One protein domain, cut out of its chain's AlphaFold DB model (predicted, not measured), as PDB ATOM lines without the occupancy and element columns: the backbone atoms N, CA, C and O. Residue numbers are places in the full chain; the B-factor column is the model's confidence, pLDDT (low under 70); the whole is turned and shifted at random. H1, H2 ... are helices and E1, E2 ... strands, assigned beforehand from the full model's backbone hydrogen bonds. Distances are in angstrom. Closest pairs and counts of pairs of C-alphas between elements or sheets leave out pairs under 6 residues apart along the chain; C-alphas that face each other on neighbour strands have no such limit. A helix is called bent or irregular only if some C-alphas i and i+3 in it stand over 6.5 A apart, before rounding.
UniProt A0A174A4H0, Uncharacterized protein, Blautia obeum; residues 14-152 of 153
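This is residues 14 to 152 of the 153 residues of an uncharacterized protein of Blautia obeum (UniProt A0A174A4H0). A small antiparallel sheet of three strands, in the order E2, E1, E3, is the middle of three layers, with H1, H2 and H6 on one face and H3a and H5 on the other. The bent H3 and the long H5 reach beyond the sheet as an arm, with H4 at its far end, and this arm makes the length. The printed part has 139 residues, with six named helices and three named strands in the order E1 H1 H2 H3 H4 H5 E2 H6 E3, and is mostly helix. It is only just loose, close to compact, with a radius of gyration of the C-alphas of 17.6 A, and elongated, spanning 52 by 33 by 21 A.

E1, residues 14 to 20, is the inner strand, antiparallel to the edge strands E2, residues 118 to 125 (N 16 and O 122, 2.8 A), and E3, residues 146 to 151 (N 15 and O 150, 2.8 A). H1, residues 26 to 32, and H2, residues 37 to 49, form a helical hairpin at a shallow tilt of 23 degrees; their closest C-alphas, of Lys 27 and Leu 44, are 6.9 A apart, and H2 touches with residues 40 to 44 alone. H3, residues 55 to 76, was assigned as one helix by its hydrogen bonds but is bent: C-alphas 65 and 68 are 7.2 A apart, and its arms H3a, residues 55 to 65, and H3b, residues 68 to 76, stand at a steep tilt of 43 degrees. H4, residues 82 to 88, is not on the sheet and is close to but not clearly touching H3b, the closest C-alphas, of Glu 75 and Lys 85, being 6.9 A apart. H5, residues 92 to 115, only just irregular with C-alphas 112 and 115 6.7 A apart, touches H3a with residues 102 to 110 alone, opposite ways at a steep tilt of 39 degrees, closest at the C-alphas of Ser 63 and Val 106, 6.3 A. H6, residues 130 to 142, irregular with C-alphas 137 and 140 7.2 A apart, is on the same face as H2 at a height over the sheet of 8.9 A; its closest C-alphas to E2 are Glu 136 and Tyr 124, 5.3 A. E2, H6 and E3 are a split strand-helix-strand unit, two strands running the same way with E1 between them, its crossover right-handed. Every O i to N i+4 pair is within hydrogen-bond range in H1, H2, H3a and H3b, against 18 of 20 in H5, 5 of 9 in H6 and 1 of 3 in H4, where 3 of 4 O i to N i+3 pairs are.

E1 begins at C-alpha 14 (66.002, 153.580, 468.379) and is 19.5 A long. H2 is 18.3 A, H3a 15.5 A, H6 17.4 A and E2 23.6 A. H5, 36.1 A long, begins at C-alpha 92 (87.548, 130.300, 464.718). E3, 13.5 A, ends at C-alpha 151 (67.296, 149.900, 466.267).

The two C-alphas farthest apart, of Glu 24 and Ser 83, are 53.3 A apart. The printed part has no cut, and its links between named elements are tight. No printed residue is under 70 in pLDDT.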
ATOM      1  N   SER A  14      64.782 153.495 469.163       91.00
ATOM      2  CA  SER A  14      66.002 153.580 468.379       91.00
ATOM      3  C   SER A  14      66.881 154.708 468.902       91.00
ATOM      4  O   SER A  14      66.392 155.761 469.328       91.00
ATOM      5  N   SER A  15      68.184 154.463 468.869       93.06
ATOM      6  CA  SER A  15      69.227 155.431 469.194       93.06
ATOM      7  C   SER A  15      69.831 155.957 467.900       93.06
ATOM      8  O   SER A  15      70.046 155.202 466.951       93.06
ATOM      9  N   PHE A  16      70.127 157.249 467.848       96.31
ATOM     10  CA  PHE A  16      70.649 157.908 466.658       96.31
ATOM     11  C   PHE A  16      71.913 158.667 467.002       96.31
ATOM     12  O   PHE A  16      71.889 159.561 467.850       96.31
ATOM     13  N   ILE A  17      73.002 158.345 466.309       97.75
ATOM     14  CA  ILE A  17      74.235 159.120 466.392       97.75
ATOM     15  C   ILE A  17      74.181 160.200 465.321       97.75
ATOM     16  O   ILE A  17      74.145 159.903 464.125       97.75
ATOM     17  N   LEU A  18      74.206 161.458 465.753       98.19
ATOM     18  CA  LEU A  18      74.242 162.614 464.864       98.19
ATOM     19  C   LEU A  18      75.626 163.271 464.883       98.19
ATOM     20  O   LEU A  18      76.248 163.395 465.941       98.19
ATOM     21  N   GLY A  19      76.090 163.715 463.715       98.12
ATOM     22  CA  GLY A  19      77.362 164.410 463.519       98.12
ATOM     23  C   GLY A  19      77.177 165.846 463.027       98.12
ATOM     24  O   GLY A  19      76.423 166.096 462.087       98.12
ATOM     25  N   PHE A  20      77.909 166.787 463.627       98.31
ATOM     26  CA  PHE A  20      77.893 168.212 463.272       98.31
ATOM     27  C   PHE A  20      79.305 168.779 463.117       98.31
ATOM     28  O   PHE A  20      80.271 168.289 463.713       98.31
ATOM     29  N   LYS A  21      79.454 169.817 462.287       97.50
ATOM     30  CA  LYS A  21      80.772 170.414 462.004       97.50
ATOM     31  C   LYS A  21      81.335 171.193 463.182       97.50
ATOM     32  O   LYS A  21      82.552 171.190 463.353       97.50
ATOM     33  N   SER A  22      80.480 171.849 463.958       97.06
ATOM     34  CA  SER A  22      80.784 172.485 465.239       97.06
ATOM     35  C   SER A  22      79.494 172.669 466.049       97.06
ATOM     36  O   SER A  22      78.399 172.426 465.543       97.06
ATOM     37  N   GLU A  23      79.590 173.106 467.306       95.31
ATOM     38  CA  GLU A  23      78.391 173.372 468.114       95.31
ATOM     39  C   GLU A  23      77.577 174.549 467.559       95.31
ATOM     40  O   GLU A  23      76.347 174.534 467.569       95.31
ATOM     41  N   GLU A  24      78.254 175.557 467.011       96.50
ATOM     42  CA  GLU A  24      77.614 176.741 466.440       96.50
ATOM     43  C   GLU A  24      76.868 176.431 465.138       96.50
ATOM     44  O   GLU A  24      75.928 177.150 464.788       96.50
ATOM     45  N   SER A  25      77.265 175.374 464.418       96.38
ATOM     46  CA  SER A  25      76.638 174.985 463.155       96.38
ATOM     47  C   SER A  25      75.409 174.094 463.326       96.38
ATOM     48  O   SER A  25      74.630 174.006 462.380       96.38
ATOM     49  N   ILE A  26      75.174 173.510 464.511       96.94
ATOM     50  CA  ILE A  26      74.062 172.573 464.782       96.94
ATOM     51  C   ILE A  26      72.735 173.108 464.241       96.94
ATOM     52  O   ILE A  26      72.067 172.454 463.441       96.94
ATOM     53  N   LYS A  27      72.363 174.328 464.641       97.50
ATOM     54  CA  LYS A  27      71.080 174.919 464.250       97.50
ATOM     55  C   LYS A  27      70.985 175.136 462.740       97.50
ATOM     56  O   LYS A  27      69.944 174.857 462.155       97.50
ATOM     57  N   GLU A  28      72.047 175.643 462.116       97.19
ATOM     58  CA  GLU A  28      72.071 175.906 460.672       97.19
ATOM     59  C   GLU A  28      72.026 174.600 459.862       97.19
ATOM     60  O   GLU A  28      71.394 174.546 458.810       97.19
ATOM     61  N   GLU A  29      72.694 173.547 460.337       97.38
ATOM     62  CA  GLU A  29      72.683 172.226 459.709       97.38
ATOM     63  C   GLU A  29      71.300 171.576 459.813       97.38
ATOM     64  O   GLU A  29      70.759 171.179 458.786       97.38
ATOM     65  N   LEU A  30      70.660 171.597 460.988       97.06
ATOM     66  CA  LEU A  30      69.288 171.098 461.154       97.06
ATOM     67  C   LEU A  30      68.264 171.888 460.323       97.06
ATOM     68  O   LEU A  30      67.320 171.316 459.787       97.06
ATOM     69  N   GLN A  31      68.451 173.200 460.149       96.31
ATOM     70  CA  GLN A  31      67.576 174.006 459.288       96.31
ATOM     71  C   GLN A  31      67.639 173.585 457.812       96.31
ATOM     72  O   GLN A  31      66.661 173.767 457.086       96.31
ATOM     73  N   LYS A  32      68.765 173.023 457.353       96.50
ATOM     74  CA  LYS A  32      68.925 172.554 455.965       96.50
ATOM     75  C   LYS A  32      68.159 171.264 455.681       96.50
ATOM     76  O   LYS A  32      67.889 171.003 454.513       96.50
ATOM     77  N   GLU A  33      67.766 170.523 456.716       95.56
ATOM     78  CA  GLU A  33      66.919 169.332 456.584       95.56
ATOM     79  C   GLU A  33      65.473 169.686 456.186       95.56
ATOM     80  O   GLU A  33      64.731 168.822 455.728       95.56
ATOM     81  N   ASN A  34      65.069 170.965 456.294       93.88
ATOM     82  CA  ASN A  34      63.744 171.458 455.890       93.88
ATOM     83  C   ASN A  34      62.584 170.676 456.547       93.88
ATOM     84  O   ASN A  34      61.599 170.318 455.897       93.88
ATOM     85  N   LEU A  35      62.730 170.407 457.846       95.12
ATOM     86  CA  LEU A  35      61.748 169.702 458.666       95.12
ATOM     87  C   LEU A  35      60.530 170.582 458.975       95.12
ATOM     88  O   LEU A  35      60.611 171.814 458.944       95.12
ATOM     89  N   GLU A  36      59.411 169.949 459.330       95.56
ATOM     90  CA  GLU A  36      58.295 170.660 459.959       95.56
ATOM     91  C   GLU A  36      58.741 171.292 461.288       95.56
ATOM     92  O   GLU A  36      59.611 170.758 461.980       95.56
ATOM     93  N   GLU A  37      58.154 172.442 461.636       95.50
ATOM     94  CA  GLU A  37      58.588 173.264 462.778       95.50
ATOM     95  C   GLU A  37      58.576 172.475 464.095       95.50
ATOM     96  O   GLU A  37      59.530 172.568 464.863       95.50
ATOM     97  N   GLU A  38      57.568 171.619 464.306       95.06
ATOM     98  CA  GLU A  38      57.469 170.764 465.495       95.06
ATOM     99  C   GLU A  38      58.639 169.774 465.627       95.06
ATOM    100  O   GLU A  38      59.225 169.656 466.701       95.06
ATOM    101  N   TYR A  39      59.039 169.110 464.536       96.19
ATOM    102  CA  TYR A  39      60.162 168.167 464.551       96.19
ATOM    103  C   TYR A  39      61.493 168.893 464.697       96.19
ATOM    104  O   TYR A  39      62.374 168.440 465.423       96.19
ATOM    105  N   PHE A  40      61.636 170.037 464.026       97.50
ATOM    106  CA  PHE A  40      62.836 170.852 464.129       97.50
ATOM    107  C   PHE A  40      63.082 171.324 465.567       97.50
ATOM    108  O   PHE A  40      64.204 171.207 466.058       97.50
ATOM    109  N   GLU A  41      62.058 171.864 466.236       97.19
ATOM    110  CA  GLU A  41      62.188 172.360 467.609       97.19
ATOM    111  C   GLU A  41      62.530 171.238 468.593       97.19
ATOM    112  O   GLU A  41      63.406 171.423 469.442       97.19
ATOM    113  N   GLU A  42      61.890 170.077 468.443       97.19
ATOM    114  CA  GLU A  42      62.122 168.909 469.291       97.19
ATOM    115  C   GLU A  42      63.558 168.384 469.146       97.19
ATOM    116  O   GLU A  42      64.304 168.333 470.125       97.19
ATOM    117  N   ILE A  43      63.992 168.100 467.912       97.69
ATOM    118  CA  ILE A  43      65.341 167.588 467.634       97.69
ATOM    119  C   ILE A  43      66.398 168.606 468.065       97.69
ATOM    120  O   ILE A  43      67.406 168.236 468.666       97.69
ATOM    121  N   LEU A  44      66.191 169.900 467.792       98.00
ATOM    122  CA  LEU A  44      67.138 170.937 468.198       98.00
ATOM    123  C   LEU A  44      67.299 170.980 469.720       98.00
ATOM    124  O   LEU A  44      68.426 171.129 470.201       98.00
ATOM    125  N   ARG A  45      66.201 170.862 470.474       97.56
ATOM    126  CA  ARG A  45      66.245 170.808 471.938       97.56
ATOM    127  C   ARG A  45      67.036 169.587 472.400       97.56
ATOM    128  O   ARG A  45      68.007 169.758 473.134       97.56
ATOM    129  N   ASP A  46      66.688 168.402 471.911       97.25
ATOM    130  CA  ASP A  46      67.308 167.147 472.344       97.25
ATOM    131  C   ASP A  46      68.806 167.106 471.997       97.25
ATOM    132  O   ASP A  46      69.632 166.765 472.839       97.25
ATOM    133  N   VAL A  47      69.197 167.567 470.803       97.50
ATOM    134  CA  VAL A  47      70.610 167.689 470.394       97.50
ATOM    135  C   VAL A  47      71.377 168.692 471.258       97.50
ATOM    136  O   VAL A  47      72.565 168.497 471.537       97.50
ATOM    137  N   THR A  48      70.735 169.787 471.663       96.44
ATOM    138  CA  THR A  48      71.366 170.818 472.500       96.44
ATOM    139  C   THR A  48      71.559 170.327 473.935       96.44
ATOM    140  O   THR A  48      72.583 170.630 474.543       96.44
ATOM    141  N   GLU A  49      70.604 169.562 474.465       96.44
ATOM    142  CA  GLU A  49      70.642 169.008 475.822       96.44
ATOM    143  C   GLU A  49      71.490 167.730 475.933       96.44
ATOM    144  O   GLU A  49      72.012 167.434 477.011       96.44
ATOM    145  N   ALA A  50      71.668 166.996 474.831       96.25
ATOM    146  CA  ALA A  50      72.464 165.777 474.790       96.25
ATOM    147  C   ALA A  50      73.942 166.028 475.131       96.25
ATOM    148  O   ALA A  50      74.576 166.985 474.663       96.25
ATOM    149  N   ALA A  51      74.504 165.100 475.909       96.06
ATOM    150  CA  ALA A  51      75.931 165.054 476.182       96.06
ATOM    151  C   ALA A  51      76.713 164.848 474.877       96.06
ATOM    152  O   ALA A  51      76.314 164.060 474.018       96.06
ATOM    153  N   LYS A  52      77.829 165.568 474.732       96.56
ATOM    154  CA  LYS A  52      78.710 165.399 473.576       96.56
ATOM    155  C   LYS A  52      79.559 164.157 473.781       96.56
ATOM    156  O   LYS A  52      80.066 163.936 474.880       96.56
ATOM    157  N   LEU A  53      79.675 163.369 472.725       96.50
ATOM    158  CA  LEU A  53      80.438 162.134 472.721       96.50
ATOM    159  C   LEU A  53      81.784 162.366 472.048       96.50
ATOM    160  O   LEU A  53      81.869 163.033 471.010       96.50
ATOM    161  N   ASP A  54      82.825 161.779 472.625       95.88
ATOM    162  CA  ASP A  54      84.112 161.688 471.960       95.88
ATOM    163  C   ASP A  54      84.039 160.645 470.839       95.88
ATOM    164  O   ASP A  54      83.265 159.687 470.879       95.88
ATOM    165  N   ARG A  55      84.867 160.820 469.807       96.50
ATOM    166  CA  ARG A  55      84.876 159.924 468.640       96.50
ATOM    167  C   ARG A  55      85.118 158.465 469.028       96.50
ATOM    168  O   ARG A  55      84.518 157.568 468.450       96.50
ATOM    169  N   GLU A  56      86.010 158.249 469.986       96.50
ATOM    170  CA  GLU A  56      86.365 156.924 470.491       96.50
ATOM    171  C   GLU A  56      85.171 156.269 471.202       96.50
ATOM    172  O   GLU A  56      84.872 155.110 470.918       96.50
ATOM    173  N   ASP A  57      84.426 157.036 472.006       95.50
ATOM    174  CA  ASP A  57      83.218 156.566 472.693       95.50
ATOM    175  C   ASP A  57      82.112 156.178 471.703       95.50
ATOM    176  O   ASP A  57      81.462 155.147 471.875       95.50
ATOM    177  N   VAL A  58      81.918 156.963 470.632       96.44
ATOM    178  CA  VAL A  58      80.944 156.644 469.573       96.44
ATOM    179  C   VAL A  58      81.283 155.315 468.898       96.44
ATOM    180  O   VAL A  58      80.404 154.475 468.719       96.44
ATOM    181  N   LEU A  59      82.547 155.109 468.517       97.19
ATOM    182  CA  LEU A  59      82.970 153.899 467.806       97.19
ATOM    183  C   LEU A  59      82.930 152.659 468.709       97.19
ATOM    184  O   LEU A  59      82.504 151.594 468.257       97.19
ATOM    185  N   GLU A  60      83.348 152.783 469.975       95.06
ATOM    186  CA  GLU A  60      83.253 151.693 470.953       95.06
ATOM    187  C   GLU A  60      81.789 151.337 471.229       95.06
ATOM    188  O   GLU A  60      81.419 150.168 471.114       95.06
ATOM    189  N   GLY A  61      80.945 152.338 471.504       93.19
ATOM    190  CA  GLY A  61      79.514 152.150 471.736       93.19
ATOM    191  C   GLY A  61      78.826 151.486 470.546       93.19
ATOM    192  O   GLY A  61      78.189 150.447 470.699       93.19
ATOM    193  N   TYR A  62      79.036 152.012 469.337       94.94
ATOM    194  CA  TYR A  62      78.451 151.450 468.120       94.94
ATOM    195  C   TYR A  62      78.874 149.995 467.875       94.94
ATOM    196  O   TYR A  62      78.037 149.156 467.541       94.94
ATOM    197  N   SER A  63      80.155 149.676 468.087       94.31
ATOM    198  CA  SER A  63      80.687 148.313 467.960       94.31
ATOM    199  C   SER A  63      79.996 147.324 468.907       94.31
ATOM    200  O   SER A  63      79.709 146.186 468.519       94.31
ATOM    201  N   GLU A  64      79.702 147.742 470.144       92.88
ATOM    202  CA  GLU A  64      78.970 146.908 471.100       92.88
ATOM    203  C   GLU A  64      77.507 146.695 470.685       92.88
ATOM    204  O   GLU A  64      77.017 145.563 470.764       92.88
ATOM    205  N   GLU A  65      76.831 147.748 470.222       91.12
ATOM    206  CA  GLU A  65      75.407 147.712 469.868       91.12
ATOM    207  C   GLU A  65      75.126 146.802 468.660       91.12
ATOM    208  O   GLU A  65      74.223 145.961 468.691       91.12
ATOM    209  N   ILE A  66      75.950 146.866 467.611       93.00
ATOM    210  CA  ILE A  66      75.725 146.076 466.385       93.00
ATOM    211  C   ILE A  66      76.108 144.599 466.511       93.00
ATOM    212  O   ILE A  66      75.851 143.815 465.592       93.00
ATOM    213  N   TYR A  67      76.725 144.185 467.623       93.56
ATOM    214  CA  TYR A  67      77.258 142.828 467.779       93.56
ATOM    215  C   TYR A  67      76.197 141.753 467.516       93.56
ATOM    216  O   TYR A  67      76.427 140.816 466.745       93.56
ATOM    217  N   TYR A  68      75.034 141.867 468.165       90.69
ATOM    218  CA  TYR A  68      73.976 140.863 468.042       90.69
ATOM    219  C   TYR A  68      73.253 140.941 466.705       90.69
ATOM    220  O   TYR A  68      72.906 139.894 466.160       90.69
ATOM    221  N   GLN A  69      73.100 142.146 466.151       90.62
ATOM    222  CA  GLN A  69      72.553 142.334 464.815       90.62
ATOM    223  C   GLN A  69      73.405 141.590 463.778       90.62
ATOM    224  O   GLN A  69      72.903 140.710 463.080       90.62
ATOM    225  N   ILE A  70      74.713 141.856 463.735       93.56
ATOM    226  CA  ILE A  70      75.628 141.216 462.779       93.56
ATOM    227  C   ILE A  70      75.718 139.707 463.034       93.56
ATOM    228  O   ILE A  70      75.752 138.910 462.092       93.56
ATOM    229  N   LEU A  71      75.719 139.281 464.302       93.38
ATOM    230  CA  LEU A  71      75.659 137.863 464.647       93.38
ATOM    231  C   LEU A  71      74.433 137.193 464.014       93.38
ATOM    232  O   LEU A  71      74.578 136.138 463.395       93.38
ATOM    233  N   TRP A  72      73.246 137.784 464.157       90.69
ATOM    234  CA  TRP A  72      72.011 137.241 463.592       90.69
ATOM    235  C   TRP A  72      72.010 137.258 462.066       90.69
ATOM    236  O   TRP A  72      71.688 136.232 461.468       90.69
ATOM    237  N   GLU A  73      72.463 138.343 461.436       91.81
ATOM    238  CA  GLU A  73      72.595 138.442 459.975       91.81
ATOM    239  C   GLU A  73      73.465 137.309 459.406       91.81
ATOM    240  O   GLU A  73      73.087 136.626 458.446       91.81
ATOM    241  N   ILE A  74      74.620 137.046 460.026       93.50
ATOM    242  CA  ILE A  74      75.495 135.949 459.604       93.50
ATOM    243  C   ILE A  74      74.817 134.603 459.873       93.50
ATOM    244  O   ILE A  74      74.857 133.720 459.017       93.50
ATOM    245  N   GLU A  75      74.202 134.410 461.037       91.56
ATOM    246  CA  GLU A  75      73.584 133.138 461.408       91.56
ATOM    247  C   GLU A  75      72.381 132.749 460.554       91.56
ATOM    248  O   GLU A  75      72.181 131.559 460.290       91.56
ATOM    249  N   ASP A  76      71.576 133.716 460.134       88.50
ATOM    250  CA  ASP A  76      70.411 133.471 459.288       88.50
ATOM    251  C   ASP A  76      70.811 133.055 457.873       88.50
ATOM    252  O   ASP A  76      70.100 132.277 457.234       88.50
ATOM    253  N   SER A  77      72.023 133.416 457.440       89.50
ATOM    254  CA  SER A  77      72.613 132.917 456.193       89.50
ATOM    255  C   SER A  77      73.070 131.448 456.245       89.50
ATOM    256  O   SER A  77      73.329 130.851 455.199       89.50
ATOM    257  N   LEU A  78      73.178 130.831 457.431       88.75
ATOM    258  CA  LEU A  78      73.762 129.489 457.580       88.75
ATOM    259  C   LEU A  78      72.792 128.335 457.280       88.75
ATOM    260  O   LEU A  78      73.251 127.209 457.112       88.75
ATOM    261  N   TYR A  79      71.475 128.569 457.232       87.56
ATOM    262  CA  TYR A  79      70.445 127.538 456.987       87.56
ATOM    263  C   TYR A  79      70.615 126.238 457.811       87.56
ATOM    264  O   TYR A  79      70.389 125.131 457.320       87.56
ATOM    265  N   VAL A  80      70.996 126.355 459.087       90.19
ATOM    266  CA  VAL A  80      71.162 125.224 460.021       90.19
ATOM    267  C   VAL A  80      70.221 125.330 461.228       90.19
ATOM    268  O   VAL A  80      69.817 126.433 461.599       90.19
ATOM    269  N   PRO A  81      69.898 124.208 461.904       90.56
ATOM    270  CA  PRO A  81      69.146 124.242 463.156       90.56
ATOM    271  C   PRO A  81      69.837 125.086 464.236       90.56
ATOM    272  O   PRO A  81      71.064 125.101 464.332       90.56
ATOM    273  N   TYR A  82      69.052 125.701 465.125       84.56
ATOM    274  CA  TYR A  82      69.570 126.552 466.205       84.56
ATOM    275  C   TYR A  82      70.622 125.859 467.092       84.56
ATOM    276  O   TYR A  82      71.620 126.462 467.473       84.56
ATOM    277  N   SER A  83      70.460 124.561 467.368       87.75
ATOM    278  CA  SER A  83      71.441 123.787 468.142       87.75
ATOM    279  C   SER A  83      72.827 123.745 467.490       87.75
ATOM    280  O   SER A  83      73.833 123.743 468.196       87.75
ATOM    281  N   LYS A  84      72.890 123.760 466.153       91.81
ATOM    282  CA  LYS A  84      74.139 123.797 465.385       91.81
ATOM    283  C   LYS A  84      74.748 125.195 465.335       91.81
ATOM    284  O   LYS A  84      75.971 125.296 465.361       91.81
ATOM    285  N   LYS A  85      73.931 126.258 465.357       90.75
ATOM    286  CA  LYS A  85      74.413 127.651 465.437       90.75
ATOM    287  C   LYS A  85      75.350 127.850 466.642       90.75
ATOM    288  O   LYS A  85      76.443 128.383 466.492       90.75
ATOM    289  N   LEU A  86      75.001 127.301 467.812       89.56
ATOM    290  CA  LEU A  86      75.834 127.386 469.027       89.56
ATOM    291  C   LEU A  86      77.206 126.699 468.908       89.56
ATOM    292  O   LEU A  86      78.162 127.130 469.554       89.56
ATOM    293  N   GLU A  87      77.305 125.619 468.131       92.50
ATOM    294  CA  GLU A  87      78.583 124.954 467.841       92.50
ATOM    295  C   GLU A  87      79.410 125.795 466.863       92.50
ATOM    296  O   GLU A  87      80.591 126.028 467.108       92.50
ATOM    297  N   ILE A  88      78.766 126.315 465.812       92.31
ATOM    298  CA  ILE A  88      79.400 127.149 464.783       92.31
ATOM    299  C   ILE A  88      79.956 128.442 465.379       92.31
ATOM    300  O   ILE A  88      81.079 128.810 465.058       92.31
ATOM    301  N   ARG A  89      79.250 129.076 466.328       92.44
ATOM    302  CA  ARG A  89      79.754 130.259 467.051       92.44
ATOM    303  C   ARG A  89      81.127 130.037 467.677       92.44
ATOM    304  O   ARG A  89      81.866 130.990 467.850       92.44
ATOM    305  N   LYS A  90      81.477 128.808 468.060       92.50
ATOM    306  CA  LYS A  90      82.767 128.513 468.701       92.50
ATOM    307  C   LYS A  90      83.893 128.272 467.696       92.50
ATOM    308  O   LYS A  90      85.036 128.122 468.115       92.50
ATOM    309  N   MET A  91      83.577 128.176 466.407       95.44
ATOM    310  CA  MET A  91      84.568 127.985 465.356       95.44
ATOM    311  C   MET A  91      85.335 129.285 465.122       95.44
ATOM    312  O   MET A  91      84.737 130.356 465.035       95.44
ATOM    313  N   GLU A  92      86.652 129.169 464.979       96.75
ATOM    314  CA  GLU A  92      87.548 130.300 464.718       96.75
ATOM    315  C   GLU A  92      87.148 131.054 463.445       96.75
ATOM    316  O   GLU A  92      86.931 132.257 463.502       96.75
ATOM    317  N   GLU A  93      86.885 130.337 462.348       95.50
ATOM    318  CA  GLU A  93      86.430 130.919 461.073       95.50
ATOM    319  C   GLU A  93      85.151 131.764 461.225       95.50
ATOM    320  O   GLU A  93      85.010 132.825 460.616       95.50
ATOM    321  N   PHE A  94      84.209 131.320 462.063       95.62
ATOM    322  CA  PHE A  94      82.987 132.080 462.311       95.62
ATOM    323  C   PHE A  94      83.274 133.351 463.116       95.62
ATOM    324  O   PHE A  94      82.743 134.412 462.794       95.62
ATOM    325  N   GLN A  95      84.117 133.254 464.147       96.44
ATOM    326  CA  GLN A  95      84.522 134.406 464.952       96.44
ATOM    327  C   GLN A  95      85.304 135.429 464.122       96.44
ATOM    328  O   GLN A  95      85.048 136.623 464.236       96.44
ATOM    329  N   GLU A  96      86.197 134.984 463.236       97.25
ATOM    330  CA  GLU A  96      86.900 135.855 462.290       97.25
ATOM    331  C   GLU A  96      85.927 136.572 461.353       97.25
ATOM    332  O   GLU A  96      86.030 137.786 461.171       97.25
ATOM    333  N   LYS A  97      84.945 135.849 460.797       96.75
ATOM    334  CA  LYS A  97      83.914 136.437 459.933       96.75
ATOM    335  C   LYS A  97      83.076 137.485 460.671       96.75
ATOM    336  O   LYS A  97      82.832 138.552 460.115       96.75
ATOM    337  N   LEU A  98      82.656 137.188 461.901       97.06
ATOM    338  CA  LEU A  98      81.894 138.108 462.749       97.06
ATOM    339  C   LEU A  98      82.703 139.367 463.080       97.06
ATOM    340  O   LEU A  98      82.240 140.476 462.830       97.06
ATOM    341  N   ASN A  99      83.930 139.199 463.578       96.94
ATOM    342  CA  ASN A  99      84.800 140.318 463.943       96.94
ATOM    343  C   ASN A  99      85.123 141.204 462.741       96.94
ATOM    344  O   ASN A  99      85.134 142.428 462.865       96.94
ATOM    345  N   LYS A 100      85.356 140.593 461.573       97.75
ATOM    346  CA  LYS A 100      85.571 141.332 460.332       97.75
ATOM    347  C   LYS A 100      84.341 142.156 459.957       97.75
ATOM    348  O   LYS A 100      84.490 143.337 459.694       97.75
ATOM    349  N   ALA A 101      83.145 141.568 459.985       97.25
ATOM    350  CA  ALA A 101      81.917 142.290 459.653       97.25
ATOM    351  C   ALA A 101      81.651 143.476 460.602       97.25
ATOM    352  O   ALA A 101      81.268 144.546 460.136       97.25
ATOM    353  N   ILE A 102      81.910 143.310 461.906       97.06
ATOM    354  CA  ILE A 102      81.825 144.403 462.891       97.06
ATOM    355  C   ILE A 102      82.850 145.492 462.566       97.06
ATOM    356  O   ILE A 102      82.494 146.662 462.481       97.06
ATOM    357  N   THR A 103      84.110 145.111 462.339       97.81
ATOM    358  CA  THR A 103      85.188 146.066 462.033       97.81
ATOM    359  C   THR A 103      84.894 146.843 460.754       97.81
ATOM    360  O   THR A 103      85.029 148.059 460.753       97.81
ATOM    361  N   ASP A 104      84.431 146.168 459.699       97.81
ATOM    362  CA  ASP A 104      84.074 146.803 458.428       97.81
ATOM    363  C   ASP A 104      82.968 147.865 458.637       97.81
ATOM    364  O   ASP A 104      83.085 148.977 458.127       97.81
ATOM    365  N   ARG A 105      81.935 147.584 459.453       96.56
ATOM    366  CA  ARG A 105      80.861 148.551 459.784       96.56
ATOM    367  C   ARG A 105      81.338 149.721 460.639       96.56
ATOM    368  O   ARG A 105      80.959 150.860 460.385       96.56
ATOM    369  N   VAL A 106      82.180 149.456 461.634       97.44
ATOM    370  CA  VAL A 106      82.774 150.512 462.468       97.44
ATOM    371  C   VAL A 106      83.674 151.420 461.624       97.44
ATOM    372  O   VAL A 106      83.645 152.632 461.805       97.44
ATOM    373  N   SER A 107      84.430 150.865 460.672       97.75
ATOM    374  CA  SER A 107      85.262 151.648 459.751       97.75
ATOM    375  C   SER A 107      84.445 152.513 458.787       97.75
ATOM    376  O   SER A 107      84.857 153.637 458.512       97.75
ATOM    377  N   GLU A 108      83.291 152.035 458.308       96.88
ATOM    378  CA  GLU A 108      82.356 152.850 457.512       96.88
ATOM    379  C   GLU A 108      81.870 154.068 458.315       96.88
ATOM    380  O   GLU A 108      82.002 155.202 457.854       96.88
ATOM    381  N   LEU A 109      81.418 153.855 459.559       97.06
ATOM    382  CA  LEU A 109      81.032 154.951 460.451       97.06
ATOM    383  C   LEU A 109      82.209 155.904 460.716       97.06
ATOM    384  O   LEU A 109      82.054 157.124 460.662       97.06
ATOM    385  N   GLU A 110      83.403 155.369 460.980       97.81
ATOM    386  CA  GLU A 110      84.598 156.177 461.215       97.81
ATOM    387  C   GLU A 110      84.931 157.079 460.016       97.81
ATOM    388  O   GLU A 110      85.337 158.228 460.220       97.81
ATOM    389  N   GLU A 111      84.760 156.597 458.784       97.56
ATOM    390  CA  GLU A 111      84.938 157.391 457.566       97.56
ATOM    391  C   GLU A 111      83.895 158.515 457.475       97.56
ATOM    392  O   GLU A 111      84.266 159.681 457.297       97.56
ATOM    393  N   ASP A 112      82.618 158.208 457.710       95.88
ATOM    394  CA  ASP A 112      81.526 159.189 457.680       95.88
ATOM    395  C   ASP A 112      81.668 160.284 458.747       95.88
ATOM    396  O   ASP A 112      81.269 161.437 458.526       95.88
ATOM    397  N   MET A 113      82.292 159.957 459.880       97.19
ATOM    398  CA  MET A 113      82.596 160.892 460.965       97.19
ATOM    399  C   MET A 113      83.679 161.919 460.607       97.19
ATOM    400  O   MET A 113      83.744 162.962 461.254       97.19
ATOM    401  N   GLN A 114      84.527 161.687 459.593       96.19
ATOM    402  CA  GLN A 114      85.687 162.555 459.304       96.19
ATOM    403  C   GLN A 114      85.320 164.014 458.994       96.19
ATOM    404  O   GLN A 114      86.144 164.914 459.163       96.19
ATOM    405  N   ARG A 115      84.095 164.255 458.521       93.94
ATOM    406  CA  ARG A 115      83.580 165.588 458.169       93.94
ATOM    407  C   ARG A 115      82.963 166.347 459.351       93.94
ATOM    408  O   ARG A 115      82.529 167.484 459.160       93.94
ATOM    409  N   TYR A 116      82.934 165.741 460.537       97.25
ATOM    410  CA  TYR A 116      82.277 166.259 461.734       97.25
ATOM    411  C   TYR A 116      83.251 166.353 462.912       97.25
ATOM    412  O   TYR A 116      84.291 165.694 462.941       97.25
ATOM    413  N   SER A 117      82.923 167.205 463.879       96.69
ATOM    414  CA  SER A 117      83.706 167.381 465.109       96.69
ATOM    415  C   SER A 117      82.879 167.273 466.388       96.69
ATOM    416  O   SER A 117      83.450 167.096 467.460       96.69
ATOM    417  N   VAL A 118      81.550 167.349 466.282       97.88
ATOM    418  CA  VAL A 118      80.617 167.226 467.402       97.88
ATOM    419  C   VAL A 118      79.712 166.034 467.147       97.88
ATOM    420  O   VAL A 118      79.102 165.946 466.081       97.88
ATOM    421  N   PHE A 119      79.604 165.153 468.138       98.31
ATOM    422  CA  PHE A 119      78.767 163.961 468.082       98.31
ATOM    423  C   PHE A 119      77.809 163.943 469.265       98.31
ATOM    424  O   PHE A 119      78.185 164.300 470.384       98.31
ATOM    425  N   VAL A 120      76.569 163.542 469.014       97.62
ATOM    426  CA  VAL A 120      75.546 163.355 470.046       97.62
ATOM    427  C   VAL A 120      74.759 162.092 469.768       97.62
ATOM    428  O   VAL A 120      74.603 161.696 468.613       97.62
ATOM    429  N   GLU A 121      74.220 161.513 470.830       96.81
ATOM    430  CA  GLU A 121      73.224 160.457 470.745       96.81
ATOM    431  C   GLU A 121      71.871 160.995 471.213       96.81
ATOM    432  O   GLU A 121      71.768 161.579 472.296       96.81
ATOM    433  N   ILE A 122      70.836 160.794 470.400       95.81
ATOM    434  CA  ILE A 122      69.439 161.054 470.765       95.81
ATOM    435  C   ILE A 122      68.621 159.773 470.621       95.81
ATOM    436  O   ILE A 122      68.985 158.877 469.861       95.81
ATOM    437  N   ASN A 123      67.525 159.673 471.366       93.94
ATOM    438  CA  ASN A 123      66.729 158.457 471.467       93.94
ATOM    439  C   ASN A 123      65.252 158.780 471.259       93.94
ATOM    440  O   ASN A 123      64.733 159.693 471.898       93.94
ATOM    441  N   TYR A 124      64.577 157.994 470.423       92.62
ATOM    442  CA  TYR A 124      63.133 158.092 470.220       92.62
ATOM    443  C   TYR A 124      62.482 156.714 470.312       92.62
ATOM    444  O   TYR A 124      63.095 155.710 469.949       92.62
ATOM    445  N   SER A 125      61.253 156.676 470.829       85.44
ATOM    446  CA  SER A 125      60.442 155.463 470.920       85.44
ATOM    447  C   SER A 125      59.064 155.676 470.313       85.44
ATOM    448  O   SER A 125      58.372 156.659 470.594       85.44
ATOM    449  N   ASP A 126      58.618 154.680 469.561       77.62
ATOM    450  CA  ASP A 126      57.267 154.574 469.026       77.62
ATOM    451  C   ASP A 126      56.165 154.555 470.104       77.62
ATOM    452  O   ASP A 126      55.006 154.875 469.821       77.62
ATOM    453  N   ASN A 127      56.521 154.254 471.356       82.62
ATOM    454  CA  ASN A 127      55.596 154.209 472.486       82.62
ATOM    455  C   ASN A 127      55.281 155.590 473.069       82.62
ATOM    456  O   ASN A 127      54.292 155.725 473.795       82.62
ATOM    457  N   ASP A 128      56.073 156.611 472.740       83.06
ATOM    458  CA  ASP A 128      55.929 157.953 473.315       83.06
ATOM    459  C   ASP A 128      54.908 158.818 472.556       83.06
ATOM    460  O   ASP A 128      54.573 159.933 472.964       83.06
ATOM    461  N   GLY A 129      54.342 158.283 471.471       86.94
ATOM    462  CA  GLY A 129      53.270 158.897 470.696       86.94
ATOM    463  C   GLY A 129      53.625 159.069 469.223       86.94
ATOM    464  O   GLY A 129      54.745 158.819 468.788       86.94
ATOM    465  N   LEU A 130      52.641 159.524 468.441       89.38
ATOM    466  CA  LEU A 130      52.764 159.620 466.981       89.38
ATOM    467  C   LEU A 130      53.944 160.497 466.538       89.38
ATOM    468  O   LEU A 130      54.611 160.161 465.564       89.38
ATOM    469  N   MET A 131      54.212 161.589 467.261       92.12
ATOM    470  CA  MET A 131      55.334 162.488 466.978       92.12
ATOM    471  C   MET A 131      56.673 161.746 467.082       92.12
ATOM    472  O   MET A 131      57.425 161.714 466.117       92.12
ATOM    473  N   TYR A 132      56.937 161.078 468.207       91.81
ATOM    474  CA  TYR A 132      58.197 160.367 468.441       91.81
ATOM    475  C   TYR A 132      58.348 159.116 467.576       91.81
ATOM    476  O   TYR A 132      59.437 158.858 467.081       91.81
ATOM    477  N   SER A 133      57.253 158.406 467.290       91.31
ATOM    478  CA  SER A 133      57.253 157.336 466.285       91.31
ATOM    479  C   SER A 133      57.629 157.866 464.893       91.31
ATOM    480  O   SER A 133      58.359 157.216 464.146       91.31
ATOM    481  N   THR A 134      57.172 159.074 464.546       93.25
ATOM    482  CA  THR A 134      57.521 159.715 463.270       93.25
ATOM    483  C   THR A 134      58.987 160.137 463.243       93.25
ATOM    484  O   THR A 134      59.676 159.895 462.249       93.25
ATOM    485  N   LEU A 135      59.481 160.698 464.352       94.75
ATOM    486  CA  LEU A 135      60.893 161.027 464.530       94.75
ATOM    487  C   LEU A 135      61.780 159.789 464.372       94.75
ATOM    488  O   LEU A 135      62.735 159.824 463.600       94.75
ATOM    489  N   GLU A 136      61.413 158.692 465.035       93.88
ATOM    490  CA  GLU A 136      62.157 157.436 465.035       93.88
ATOM    491  C   GLU A 136      62.231 156.785 463.648       93.88
ATOM    492  O   GLU A 136      63.299 156.356 463.221       93.88
ATOM    493  N   HIS A 137      61.106 156.687 462.937       91.69
ATOM    494  CA  HIS A 137      61.035 155.855 461.733       91.69
ATOM    495  C   HIS A 137      61.223 156.605 460.418       91.69
ATOM    496  O   HIS A 137      61.547 155.965 459.418       91.69
ATOM    497  N   TYR A 138      60.976 157.919 460.386       92.69
ATOM    498  CA  TYR A 138      60.859 158.649 459.118       92.69
ATOM    499  C   TYR A 138      61.633 159.963 459.062       92.69
ATOM    500  O   TYR A 138      61.948 160.410 457.967       92.69
ATOM    501  N   VAL A 139      61.906 160.611 460.197       95.56
ATOM    502  CA  VAL A 139      62.594 161.912 460.184       95.56
ATOM    503  C   VAL A 139      64.078 161.736 460.443       95.56
ATOM    504  O   VAL A 139      64.890 162.036 459.576       95.56
ATOM    505  N   VAL A 140      64.443 161.237 461.623       96.25
ATOM    506  CA  VAL A 140      65.837 161.205 462.078       96.25
ATOM    507  C   VAL A 140      66.720 160.291 461.223       96.25
ATOM    508  O   VAL A 140      67.805 160.749 460.862       96.25
ATOM    509  N   PRO A 141      66.285 159.073 460.826       95.19
ATOM    510  CA  PRO A 141      67.089 158.205 459.961       95.19
ATOM    511  C   PRO A 141      67.466 158.830 458.612       95.19
ATOM    512  O   PRO A 141      68.506 158.487 458.055       95.19
ATOM    513  N   ASP A 142      66.628 159.733 458.095       95.38
ATOM    514  CA  ASP A 142      66.769 160.315 456.757       95.38
ATOM    515  C   ASP A 142      67.514 161.669 456.768       95.38
ATOM    516  O   ASP A 142      67.758 162.248 455.705       95.38
ATOM    517  N   MET A 143      67.902 162.188 457.942       96.81
ATOM    518  CA  MET A 143      68.657 163.446 458.050       96.81
ATOM    519  C   MET A 143      70.100 163.286 457.566       96.81
ATOM    520  O   MET A 143      70.773 162.300 457.864       96.81
ATOM    521  N   ASN A 144      70.650 164.316 456.920       96.31
ATOM    522  CA  ASN A 144      72.041 164.311 456.456       96.31
ATOM    523  C   ASN A 144      73.060 164.297 457.605       96.31
ATOM    524  O   ASN A 144      74.201 163.873 457.406       96.31
ATOM    525  N   CYS A 145      72.685 164.806 458.780       96.19
ATOM    526  CA  CYS A 145      73.510 164.742 459.986       96.19
ATOM    527  C   CYS A 145      73.406 163.403 460.730       96.19
ATOM    528  O   CYS A 145      74.191 163.181 461.652       96.19
ATOM    529  N   CYS A 146      72.487 162.506 460.350       97.56
ATOM    530  CA  CYS A 146      72.391 161.176 460.939       97.56
ATOM    531  C   CYS A 146      73.499 160.278 460.389       97.56
ATOM    532  O   CYS A 146      73.548 159.968 459.202       97.56
ATOM    533  N   LEU A 147      74.413 159.880 461.273       96.88
ATOM    534  CA  LEU A 147      75.525 158.996 460.943       96.88
ATOM    535  C   LEU A 147      75.105 157.535 461.018       96.88
ATOM    536  O   LEU A 147      75.457 156.741 460.152       96.88
ATOM    537  N   VAL A 148      74.348 157.179 462.055       95.06
ATOM    538  CA  VAL A 148      73.801 155.834 462.192       95.06
ATOM    539  C   VAL A 148      72.532 155.828 463.032       95.06
ATOM    540  O   VAL A 148      72.415 156.559 464.016       95.06
ATOM    541  N   ALA A 149      71.601 154.963 462.633       93.31
ATOM    542  CA  ALA A 149      70.428 154.584 463.400       93.31
ATOM    543  C   ALA A 149      70.635 153.171 463.962       93.31
ATOM    544  O   ALA A 149      70.938 152.234 463.221       93.31
ATOM    545  N   ILE A 150      70.473 153.028 465.272       89.94
ATOM    546  CA  ILE A 150      70.595 151.775 466.012       89.94
ATOM    547  C   ILE A 150      69.198 151.418 466.494       89.94
ATOM    548  O   ILE A 150      68.622 152.113 467.329       89.94
ATOM    549  N   SER A 151      68.639 150.353 465.935       82.81
ATOM    550  CA  SER A 151      67.296 149.900 466.267       82.81
ATOM    551  C   SER A 151      67.348 148.821 467.343       82.81
ATOM    552  O   SER A 151      68.034 147.815 467.166       82.81
ATOM    553  N   HIS A 152      66.592 149.009 468.429       74.62
ATOM    554  CA  HIS A 152      66.485 148.038 469.529       74.62
ATOM    555  C   HIS A 152      65.209 147.176 469.449       74.62
ATOM    556  O   HIS A 152      64.764 146.636 470.467       74.62
TER     557      HIS A 152